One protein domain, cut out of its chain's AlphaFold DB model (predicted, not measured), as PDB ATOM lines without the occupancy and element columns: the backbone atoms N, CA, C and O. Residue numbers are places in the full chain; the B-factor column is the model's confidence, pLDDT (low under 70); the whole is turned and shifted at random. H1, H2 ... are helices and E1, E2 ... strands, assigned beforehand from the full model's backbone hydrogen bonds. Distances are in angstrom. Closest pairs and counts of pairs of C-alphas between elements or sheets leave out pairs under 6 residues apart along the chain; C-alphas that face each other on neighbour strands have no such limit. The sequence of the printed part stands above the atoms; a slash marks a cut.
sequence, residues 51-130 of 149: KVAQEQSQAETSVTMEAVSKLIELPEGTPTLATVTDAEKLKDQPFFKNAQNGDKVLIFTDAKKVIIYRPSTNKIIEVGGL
ATOM      1  N   LYS A  51     257.998 303.577 186.610       54.84
ATOM      2  CA  LYS A  51     257.347 303.484 187.928       54.84
ATOM      3  C   LYS A  51     255.998 302.758 187.885       54.84
ATOM      4  O   LYS A  51     255.702 301.993 188.795       54.84
ATOM      5  N   VAL A  52     255.220 302.921 186.815       54.03
ATOM      6  CA  VAL A  52     253.897 302.291 186.671       54.03
ATOM      7  C   VAL A  52     254.028 300.810 186.316       54.03
ATOM      8  O   VAL A  52     253.274 299.999 186.838       54.03
ATOM      9  N   ALA A  53     255.029 300.419 185.519       53.25
ATOM     10  CA  ALA A  53     255.317 299.004 185.265       53.25
ATOM     11  C   ALA A  53     255.693 298.244 186.556       53.25
ATOM     12  O   ALA A  53     255.317 297.085 186.743       53.25
ATOM     13  N   GLN A  54     256.395 298.913 187.477       52.97
ATOM     14  CA  GLN A  54     256.753 298.355 188.780       52.97
ATOM     15  C   GLN A  54     255.552 298.296 189.739       52.97
ATOM     16  O   GLN A  54     255.372 297.289 190.423       52.97
ATOM     17  N   GLU A  55     254.692 299.317 189.748       57.50
ATOM     18  CA  GLU A  55     253.433 299.313 190.511       57.50
ATOM     19  C   GLU A  55     252.427 298.280 189.980       57.50
ATOM     20  O   GLU A  55     251.784 297.594 190.770       57.50
ATOM     21  N   GLN A  56     252.324 298.098 188.660       56.78
ATOM     22  CA  GLN A  56     251.472 297.071 188.052       56.78
ATOM     23  C   GLN A  56     251.970 295.662 188.368       56.78
ATOM     24  O   GLN A  56     251.164 294.814 188.728       56.78
ATOM     25  N   SER A  57     253.282 295.416 188.322       58.12
ATOM     26  CA  SER A  57     253.854 294.121 188.721       58.12
ATOM     27  C   SER A  57     253.543 293.778 190.188       58.12
ATOM     28  O   SER A  57     253.158 292.649 190.509       58.12
ATOM     29  N   GLN A  58     253.621 294.766 191.087       61.34
ATOM     30  CA  GLN A  58     253.276 294.588 192.502       61.34
ATOM     31  C   GLN A  58     251.766 294.411 192.719       61.34
ATOM     32  O   GLN A  58     251.357 293.541 193.491       61.34
ATOM     33  N   ALA A  59     250.934 295.178 192.012       64.88
ATOM     34  CA  ALA A  59     249.481 295.044 192.069       64.88
ATOM     35  C   ALA A  59     249.016 293.687 191.519       64.88
ATOM     36  O   ALA A  59     248.211 293.011 192.157       64.88
ATOM     37  N   GLU A  60     249.562 293.241 190.386       65.38
ATOM     38  CA  GLU A  60     249.280 291.923 189.811       65.38
ATOM     39  C   GLU A  60     249.695 290.795 190.754       65.38
ATOM     40  O   GLU A  60     248.961 289.816 190.901       65.38
ATOM     41  N   THR A  61     250.840 290.938 191.427       67.06
ATOM     42  CA  THR A  61     251.306 289.957 192.413       67.06
ATOM     43  C   THR A  61     250.379 289.899 193.621       67.06
ATOM     44  O   THR A  61     249.974 288.806 194.006       67.06
ATOM     45  N   SER A  62     249.966 291.047 194.166       73.81
ATOM     46  CA  SER A  62     249.038 291.114 195.303       73.81
ATOM     47  C   SER A  62     247.667 290.518 194.968       73.81
ATOM     48  O   SER A  62     247.176 289.654 195.690       73.81
ATOM     49  N   VAL A  63     247.086 290.884 193.817       77.25
ATOM     50  CA  VAL A  63     245.791 290.344 193.361       77.25
ATOM     51  C   VAL A  63     245.878 288.837 193.117       77.25
ATOM     52  O   VAL A  63     244.975 288.088 193.488       77.25
ATOM     53  N   THR A  64     246.978 288.372 192.518       75.25
ATOM     54  CA  THR A  64     247.205 286.938 192.301       75.25
ATOM     55  C   THR A  64     247.366 286.204 193.631       75.25
ATOM     56  O   THR A  64     246.780 285.141 193.814       75.25
ATOM     57  N   MET A  65     248.110 286.771 194.580       79.50
ATOM     58  CA  MET A  65     248.313 286.191 195.906       79.50
ATOM     59  C   MET A  65     247.005 286.125 196.701       79.50
ATOM     60  O   MET A  65     246.735 285.104 197.325       79.50
ATOM     61  N   GLU A  66     246.162 287.156 196.628       83.44
ATOM     62  CA  GLU A  66     244.841 287.171 197.266       83.44
ATOM     63  C   GLU A  66     243.879 286.151 196.638       83.44
ATOM     64  O   GLU A  66     243.092 285.509 197.334       83.44
ATOM     65  N   ALA A  67     243.927 285.977 195.316       81.88
ATOM     66  CA  ALA A  67     243.140 284.947 194.648       81.88
ATOM     67  C   ALA A  67     243.603 283.547 195.071       81.88
ATOM     68  O   ALA A  67     242.783 282.703 195.423       81.88
ATOM     69  N   VAL A  68     244.917 283.313 195.093       81.75
ATOM     70  CA  VAL A  68     245.493 282.013 195.450       81.75
ATOM     71  C   VAL A  68     245.295 281.690 196.932       81.75
ATOM     72  O   VAL A  68     244.972 280.545 197.239       81.75
ATOM     73  N   SER A  69     245.394 282.665 197.841       86.31
ATOM     74  CA  SER A  69     245.192 282.445 199.283       86.31
ATOM     75  C   SER A  69     243.772 281.993 199.639       86.31
ATOM     76  O   SER A  69     243.572 281.318 200.644       86.31
ATOM     77  N   LYS A  70     242.783 282.313 198.795       87.81
ATOM     78  CA  LYS A  70     241.402 281.815 198.918       87.81
ATOM     79  C   LYS A  70     241.242 280.367 198.445       87.81
ATOM     80  O   LYS A  70     240.237 279.739 198.765       87.81
ATOM     81  N   LEU A  71     242.187 279.857 197.656       86.75
ATOM     82  CA  LEU A  71     242.137 278.520 197.054       86.75
ATOM     83  C   LEU A  71     243.017 277.508 197.792       86.75
ATOM     84  O   LEU A  71     242.706 276.319 197.796       86.75
ATOM     85  N   ILE A  72     244.123 277.963 198.379       85.88
ATOM     86  CA  ILE A  72     245.078 277.132 199.107       85.88
ATOM     87  C   ILE A  72     245.779 277.965 200.178       85.88
ATOM     88  O   ILE A  72     246.031 279.155 199.994       85.88
ATOM     89  N   GLU A  73     246.142 277.323 201.286       86.00
ATOM     90  CA  GLU A  73     246.990 277.942 202.297       86.00
ATOM     91  C   GLU A  73     248.377 278.247 201.709       86.00
ATOM     92  O   GLU A  73     249.121 277.356 201.272       86.00
ATOM     93  N   LEU A  74     248.698 279.540 201.656       87.06
ATOM     94  CA  LEU A  74     249.969 280.027 201.148       87.06
ATOM     95  C   LEU A  74     251.042 279.975 202.241       87.06
ATOM     96  O   LEU A  74     250.746 280.262 203.398       87.06
ATOM     97  N   PRO A  75     252.298 279.651 201.891       84.56
ATOM     98  CA  PRO A  75     253.413 279.843 202.805       84.56
ATOM     99  C   PRO A  75     253.605 281.322 203.150       84.56
ATOM    100  O   PRO A  75     253.264 282.202 202.357       84.56
ATOM    101  N   GLU A  76     254.230 281.583 204.294       81.00
ATOM    102  CA  GLU A  76     254.697 282.926 204.623       81.00
ATOM    103  C   GLU A  76     255.829 283.374 203.681       81.00
ATOM    104  O   GLU A  76     256.602 282.558 203.168       81.00
ATOM    105  N   GLY A  77     255.922 284.687 203.469       80.94
ATOM    106  CA  GLY A  77     256.940 285.324 202.636       80.94
ATOM    107  C   GLY A  77     256.397 285.931 201.341       80.94
ATOM    108  O   GLY A  77     255.234 285.763 200.973       80.94
ATOM    109  N   THR A  78     257.265 286.671 200.650       82.56
ATOM    110  CA  THR A  78     256.932 287.345 199.389       82.56
ATOM    111  C   THR A  78     257.294 286.436 198.215       82.56
ATOM    112  O   THR A  78     258.482 286.184 198.001       82.56
ATOM    113  N   PRO A  79     256.319 285.931 197.436       87.00
ATOM    114  CA  PRO A  79     256.625 285.105 196.280       87.00
ATOM    115  C   PRO A  79     257.192 285.940 195.130       87.00
ATOM    116  O   PRO A  79     256.809 287.093 194.920       87.00
ATOM    117  N   THR A  80     258.030 285.313 194.311       87.75
ATOM    118  CA  THR A  80     258.360 285.834 192.982       87.75
ATOM    119  C   THR A  80     257.295 285.373 191.997       87.75
ATOM    120  O   THR A  80     257.038 284.173 191.876       87.75
ATOM    121  N   LEU A  81     256.684 286.317 191.283       85.69
ATOM    122  CA  LEU A  81     255.709 286.035 190.236       85.69
ATOM    123  C   LEU A  81     256.406 285.904 188.875       85.69
ATOM    124  O   LEU A  81     257.050 286.840 188.405       85.69
ATOM    125  N   ALA A  82     256.218 284.768 188.211       86.19
ATOM    126  CA  ALA A  82     256.565 284.566 186.808       86.19
ATOM    127  C   ALA A  82     255.308 284.253 185.985       86.19
ATOM    128  O   ALA A  82     254.282 283.834 186.519       86.19
ATOM    129  N   THR A  83     255.363 284.470 184.672       89.00
ATOM    130  CA  THR A  83     254.274 284.108 183.751       89.00
ATOM    131  C   THR A  83     254.786 283.080 182.753       89.00
ATOM    132  O   THR A  83     255.864 283.257 182.186       89.00
ATOM    133  N   VAL A  84     254.012 282.022 182.520       86.81
ATOM    134  CA  VAL A  84     254.301 281.039 181.473       86.81
ATOM    135  C   VAL A  84     254.051 281.696 180.119       86.81
ATOM    136  O   VAL A  84     252.914 282.005 179.768       86.81
ATOM    137  N   THR A  85     255.117 281.946 179.364       88.44
ATOM    138  CA  THR A  85     255.042 282.545 178.022       88.44
ATOM    139  C   THR A  85     255.017 281.496 176.914       88.44
ATOM    140  O   THR A  85     254.420 281.739 175.867       88.44
ATOM    141  N   ASP A  86     255.646 280.344 177.150       87.12
ATOM    142  CA  ASP A  86     255.775 279.249 176.192       87.12
ATOM    143  C   ASP A  86     255.700 277.895 176.916       87.12
ATOM    144  O   ASP A  86     256.702 277.346 177.377       87.12
ATOM    145  N   ALA A  87     254.480 277.382 177.059       87.56
ATOM    146  CA  ALA A  87     254.197 276.128 177.739       87.56
ATOM    147  C   ALA A  87     254.789 274.918 177.003       87.56
ATOM    148  O   ALA A  87     255.205 273.972 177.664       87.56
ATOM    149  N   GLU A  88     254.883 274.950 175.666       87.94
ATOM    150  CA  GLU A  88     255.432 273.845 174.864       87.94
ATOM    151  C   GLU A  88     256.875 273.527 175.264       87.94
ATOM    152  O   GLU A  88     257.215 272.363 175.462       87.94
ATOM    153  N   LYS A  89     257.697 274.561 175.489       87.56
ATOM    154  CA  LYS A  89     259.092 274.410 175.942       87.56
ATOM    155  C   LYS A  89     259.241 273.838 177.351       87.56
ATOM    156  O   LYS A  89     260.339 273.438 177.731       87.56
ATOM    157  N   LEU A  90     258.173 273.849 178.142       86.44
ATOM    158  CA  LEU A  90     258.184 273.399 179.530       86.44
ATOM    159  C   LEU A  90     257.501 272.038 179.709       86.44
ATOM    160  O   LEU A  90     257.581 271.475 180.795       86.44
ATOM    161  N   LYS A  91     256.876 271.473 178.665       86.25
ATOM    162  CA  LYS A  91     256.119 270.208 178.746       86.25
ATOM    163  C   LYS A  91     256.941 269.006 179.199       86.25
ATOM    164  O   LYS A  91     256.378 268.095 179.804       86.25
ATOM    165  N   ASP A  92     258.242 269.013 178.926       87.81
ATOM    166  CA  ASP A  92     259.154 267.944 179.342       87.81
ATOM    167  C   ASP A  92     259.349 267.908 180.866       87.81
ATOM    168  O   ASP A  92     259.769 266.893 181.422       87.81
ATOM    169  N   GLN A  93     259.006 268.993 181.567       85.62
ATOM    170  CA  GLN A  93     258.995 269.039 183.021       85.62
ATOM    171  C   GLN A  93     257.619 268.596 183.537       85.62
ATOM    172  O   GLN A  93     256.623 269.278 183.276       85.62
ATOM    173  N   PRO A  94     257.528 267.518 184.344       89.69
ATOM    174  CA  PRO A  94     256.249 267.025 184.857       89.69
ATOM    175  C   PRO A  94     255.415 268.094 185.575       89.69
ATOM    176  O   PRO A  94     254.196 268.104 185.443       89.69
ATOM    177  N   PHE A  95     256.078 269.029 186.264       91.69
ATOM    178  CA  PHE A  95     255.443 270.149 186.964       91.69
ATOM    179  C   PHE A  95     254.672 271.101 186.027       91.69
ATOM    180  O   PHE A  95     253.661 271.674 186.417       91.69
ATOM    181  N   PHE A  96     255.108 271.245 184.774       92.56
ATOM    182  CA  PHE A  96     254.477 272.122 183.784       92.56
ATOM    183  C   PHE A  96     253.607 271.362 182.774       92.56
ATOM    184  O   PHE A  96     253.071 271.971 181.850       92.56
ATOM    185  N   LYS A  97     253.394 270.051 182.957       92.75
ATOM    186  CA  LYS A  97     252.635 269.196 182.026       92.75
ATOM    187  C   LYS A  97     251.246 269.748 181.677       92.75
ATOM    188  O   LYS A  97     250.795 269.610 180.543       92.75
ATOM    189  N   ASN A  98     250.574 270.359 182.654       92.62
ATOM    190  CA  ASN A  98     249.223 270.914 182.510       92.62
ATOM    191  C   ASN A  98     249.204 272.451 182.400       92.62
ATOM    192  O   ASN A  98     248.122 273.056 182.400       92.62
ATOM    193  N   ALA A  99     250.380 273.084 182.346       92.81
ATOM    194  CA  ALA A  99     250.512 274.529 182.255       92.81
ATOM    195  C   ALA A  99     250.113 275.037 180.862       92.81
ATOM    196  O   ALA A  99     250.244 274.347 179.851       92.81
ATOM    197  N   GLN A 100     249.614 276.265 180.820       93.56
ATOM    198  CA  GLN A 100     249.205 276.973 179.613       93.56
ATOM    199  C   GLN A 100     249.848 278.358 179.576       93.56
ATOM    200  O   GLN A 100     250.218 278.923 180.606       93.56
ATOM    201  N   ASN A 101     249.956 278.927 178.376       91.19
ATOM    202  CA  ASN A 101     250.428 280.299 178.219       91.19
ATOM    203  C   ASN A 101     249.499 281.262 178.971       91.19
ATOM    204  O   ASN A 101     248.278 281.201 178.828       91.19
ATOM    205  N   GLY A 102     250.090 282.155 179.759       87.56
ATOM    206  CA  GLY A 102     249.372 283.073 180.640       87.56
ATOM    207  C   GLY A 102     249.132 282.542 182.056       87.56
ATOM    208  O   GLY A 102     248.680 283.318 182.901       87.56
ATOM    209  N   ASP A 103     249.470 281.280 182.352       91.12
ATOM    210  CA  ASP A 103     249.487 280.794 183.733       91.12
ATOM    211  C   ASP A 103     250.538 281.562 184.550       91.12
ATOM    212  O   ASP A 103     251.628 281.902 184.075       91.12
ATOM    213  N   LYS A 104     250.191 281.857 185.799       92.06
ATOM    214  CA  LYS A 104     251.004 282.593 186.762       92.06
ATOM    215  C   LYS A 104     251.705 281.602 187.683       92.06
ATOM    216  O   LYS A 104     251.060 280.744 188.276       92.06
ATOM    217  N   VAL A 105     253.019 281.720 187.814       91.62
ATOM    218  CA  VAL A 105     253.851 280.855 188.653       91.62
ATOM    219  C   VAL A 105     254.311 281.658 189.860       91.62
ATOM    220  O   VAL A 105     255.031 282.643 189.708       91.62
ATOM    221  N   LEU A 106     253.890 281.246 191.051       90.25
ATOM    222  CA  LEU A 106     254.327 281.815 192.322       90.25
ATOM    223  C   LEU A 106     255.454 280.957 192.889       90.25
ATOM    224  O   LEU A 106     255.256 279.772 193.166       90.25
ATOM    225  N   ILE A 107     256.629 281.554 193.067       90.06
ATOM    226  CA  ILE A 107     257.818 280.886 193.599       90.06
ATOM    227  C   ILE A 107     258.085 281.421 195.005       90.06
ATOM    228  O   ILE A 107     258.474 282.576 195.174       90.06
ATOM    229  N   PHE A 108     257.902 280.568 196.008       89.88
ATOM    230  CA  PHE A 108     258.241 280.834 197.402       89.88
ATOM    231  C   PHE A 108     259.607 280.216 197.696       89.88
ATOM    232  O   PHE A 108     259.704 279.036 198.042       89.88
ATOM    233  N   THR A 109     260.668 281.006 197.528       87.56
ATOM    234  CA  THR A 109     262.051 280.545 197.718       87.56
ATOM    235  C   THR A 109     262.301 280.072 199.152       87.56
ATOM    236  O   THR A 109     262.851 278.988 199.342       87.56
ATOM    237  N   ASP A 110     261.826 280.825 200.149       87.19
ATOM    238  CA  ASP A 110     262.043 280.526 201.573       87.19
ATOM    239  C   ASP A 110     261.336 279.234 202.002       87.19
ATOM    240  O   ASP A 110     261.913 278.380 202.672       87.19
ATOM    241  N   ALA A 111     260.102 279.042 201.529       87.88
ATOM    242  CA  ALA A 111     259.304 277.847 201.795       87.88
ATOM    243  C   ALA A 111     259.591 276.681 200.829       87.88
ATOM    244  O   ALA A 111     258.943 275.636 200.926       87.88
ATOM    245  N   LYS A 112     260.512 276.862 199.870       89.88
ATOM    246  CA  LYS A 112     260.819 275.921 198.778       89.88
ATOM    247  C   LYS A 112     259.566 275.366 198.092       89.88
ATOM    248  O   LYS A 112     259.483 274.169 197.815       89.88
ATOM    249  N   LYS A 113     258.584 276.226 197.818       90.12
ATOM    250  CA  LYS A 113     257.300 275.841 197.212       90.12
ATOM    251  C   LYS A 113     257.060 276.630 195.930       90.12
ATOM    252  O   LYS A 113     257.334 277.824 195.874       90.12
ATOM    253  N   VAL A 114     256.525 275.968 194.913       91.38
ATOM    254  CA  VAL A 114     256.131 276.580 193.643       91.38
ATOM    255  C   VAL A 114     254.675 276.238 193.362       91.38
ATOM    256  O   VAL A 114     254.256 275.097 193.556       91.38
ATOM    257  N   ILE A 115     253.899 277.224 192.924       92.38
ATOM    258  CA  ILE A 115     252.463 277.085 192.654       92.38
ATOM    259  C   ILE A 115     252.170 277.649 191.265       92.38
ATOM    260  O   ILE A 115     252.512 278.796 190.985       92.38
ATOM    261  N   ILE A 116     251.506 276.871 190.410       94.38
ATOM    262  CA  ILE A 116     250.970 277.346 189.129       94.38
ATOM    263  C   ILE A 116     249.491 277.678 189.323       94.38
ATOM    264  O   ILE A 116     248.691 276.815 189.679       94.38
ATOM    265  N   TYR A 117     249.118 278.924 189.060       94.81
ATOM    266  CA  TYR A 117     247.755 279.436 189.113       94.81
ATOM    267  C   TYR A 117     247.309 279.901 187.729       94.81
ATOM    268  O   TYR A 117     248.037 280.605 187.032       94.81
ATOM    269  N   ARG A 118     246.084 279.549 187.343       94.25
ATOM    270  CA  ARG A 118     245.457 279.997 186.100       94.25
ATOM    271  C   ARG A 118     244.410 281.071 186.394       94.25
ATOM    272  O   ARG A 118     243.322 280.720 186.863       94.25
ATOM    273  N   PRO A 119     244.672 282.350 186.055       89.50
ATOM    274  CA  PRO A 119     243.724 283.435 186.302       89.50
ATOM    275  C   PRO A 119     242.405 283.281 185.541       89.50
ATOM    276  O   PRO A 119     241.350 283.600 186.077       89.50
ATOM    277  N   SER A 120     242.444 282.748 184.314       89.81
ATOM    278  CA  SER A 120     241.258 282.634 183.448       89.81
ATOM    279  C   SER A 120     240.181 281.699 183.999       89.81
ATOM    280  O   SER A 120     239.000 281.901 183.735       89.81
ATOM    281  N   THR A 121     240.576 280.686 184.773       91.50
ATOM    282  CA  THR A 121     239.653 279.726 185.392       91.50
ATOM    283  C   THR A 121     239.630 279.813 186.913       91.50
ATOM    284  O   THR A 121     238.920 279.024 187.530       91.50
ATOM    285  N   ASN A 122     240.417 280.717 187.508       90.56
ATOM    286  CA  ASN A 122     240.629 280.843 188.950       90.56
ATOM    287  C   ASN A 122     240.952 279.491 189.624       90.56
ATOM    288  O   ASN A 122     240.262 279.058 190.547       90.56
ATOM    289  N   LYS A 123     241.954 278.770 189.105       91.38
ATOM    290  CA  LYS A 123     242.324 277.425 189.589       91.38
ATOM    291  C   LYS A 123     243.818 277.295 189.825       91.38
ATOM    292  O   LYS A 123     244.616 277.836 189.064       91.38
ATOM    293  N   ILE A 124     244.172 276.504 190.833       93.19
ATOM    294  CA  ILE A 124     245.526 275.981 190.999       93.19
ATOM    295  C   ILE A 124     245.700 274.816 190.031       93.19
ATOM    296  O   ILE A 124     244.881 273.898 190.004       93.19
ATOM    297  N   ILE A 125     246.725 274.906 189.195       94.75
ATOM    298  CA  ILE A 125     247.035 273.915 188.169       94.75
ATOM    299  C   ILE A 125     247.988 272.865 188.717       94.75
ATOM    300  O   ILE A 125     247.775 271.684 188.469       94.75
ATOM    301  N   GLU A 126     249.011 273.288 189.460       94.25
ATOM    302  CA  GLU A 126     250.001 272.383 190.040       94.25
ATOM    303  C   GLU A 126     250.676 273.018 191.262       94.25
ATOM    304  O   GLU A 126     250.849 274.242 191.319       94.25
ATOM    305  N   VAL A 127     251.069 272.188 192.232       93.31
ATOM    306  CA  VAL A 127     251.831 272.602 193.422       93.31
ATOM    307  C   VAL A 127     253.015 271.665 193.604       93.31
ATOM    308  O   VAL A 127     252.859 270.449 193.641       93.31
ATOM    309  N   GLY A 128     254.211 272.229 193.739       90.38
ATOM    310  CA  GLY A 128     255.453 271.466 193.722       90.38
ATOM    311  C   GLY A 128     256.497 272.024 194.674       90.38
ATOM    312  O   GLY A 128     256.411 273.161 195.140       90.38
ATOM    313  N   GLY A 129     257.497 271.199 194.972       88.88
ATOM    314  CA  GLY A 129     258.681 271.618 195.714       88.88
ATOM    315  C   GLY A 129     259.707 272.274 194.793       88.88
ATOM    316  O   GLY A 129     259.944 271.805 193.680       88.88
ATOM    317  N   LEU A 130     260.347 273.339 195.271       81.25
ATOM    318  CA  LEU A 130     261.496 273.939 194.608       81.25
ATOM    319  C   LEU A 130     262.756 273.144 194.974       81.25
ATOM    320  O   LEU A 130     263.338 273.332 196.044       81.25
TER     321      LEU A 130
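AT A GLANCE: This is residues 51 to 130 of the 149 residues of an uncharacterized protein of candidate division WWE3 bacterium RIFCSPLOWO2_01_FULL_42_11 (UniProt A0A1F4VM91). A twisted sheet of four antiparallel strands has one long helix, H1, crossing one face, while the long loop of residues 84 to 103 swings out on the side away from H1. Residues 51 to 56 of H1 stick out free. You have 80 printed residues, with one named helix and then four named strands, H1 E1 E2 E3 E4, in sheet order E1 - E2 - E3 - E4; the class is mixed, helices and strands. The whole is compact, with a radius of gyration of the C-alphas of 12.3 A and spans of 35 by 25 by 22 A.

HOW THE PARTS SIT: Start with H1, residues 51 to 69, where every O i to N i+4 pair is within hydrogen-bond range. Next come E1, residues 80 to 83, E2, 104 to 108, E3, 113 to 118, and E4, 123 to 129: a meander, each strand the antiparallel neighbour of the one before. In the hairpin E1 and E2, look at N 82 and O 105, 2.9 A apart; in E2 and E3, at N 106 and O 115, 2.8 A; in E3 and E4, at N 116 and O 126, 2.9 A. E1 and E4 are apart. H1 is on one face of this sheet, making two layers, at a height over the sheet of 9.5 A. It lies over E2, E3 and, only just, with 3 C-alphas, E1, and runs across the strands, at 81 degrees to E2 on the local plane. The closest C-alphas of H1 and E1 are those of Thr 61 and Leu 81, 6.3 A apart.

IN THESE COORDINATES: Find C-alpha 51 at (257.347, 303.484, 187.928); from there H1 runs 26.8 A to C-alpha 69. E1 is 10.2 A long, E2 13.0 A, E3 16.8 A and E4 18.4 A, ending at C-alpha 129, (258.681, 271.618, 195.714).

THE WHOLE: The C-alphas farthest apart, of Lys 51 and Asp 92, are 36.6 A apart. The printed part has no cut. The link E1 to E2 is long, with 20 residues. Residues 51 to 61 are under pLDDT 70.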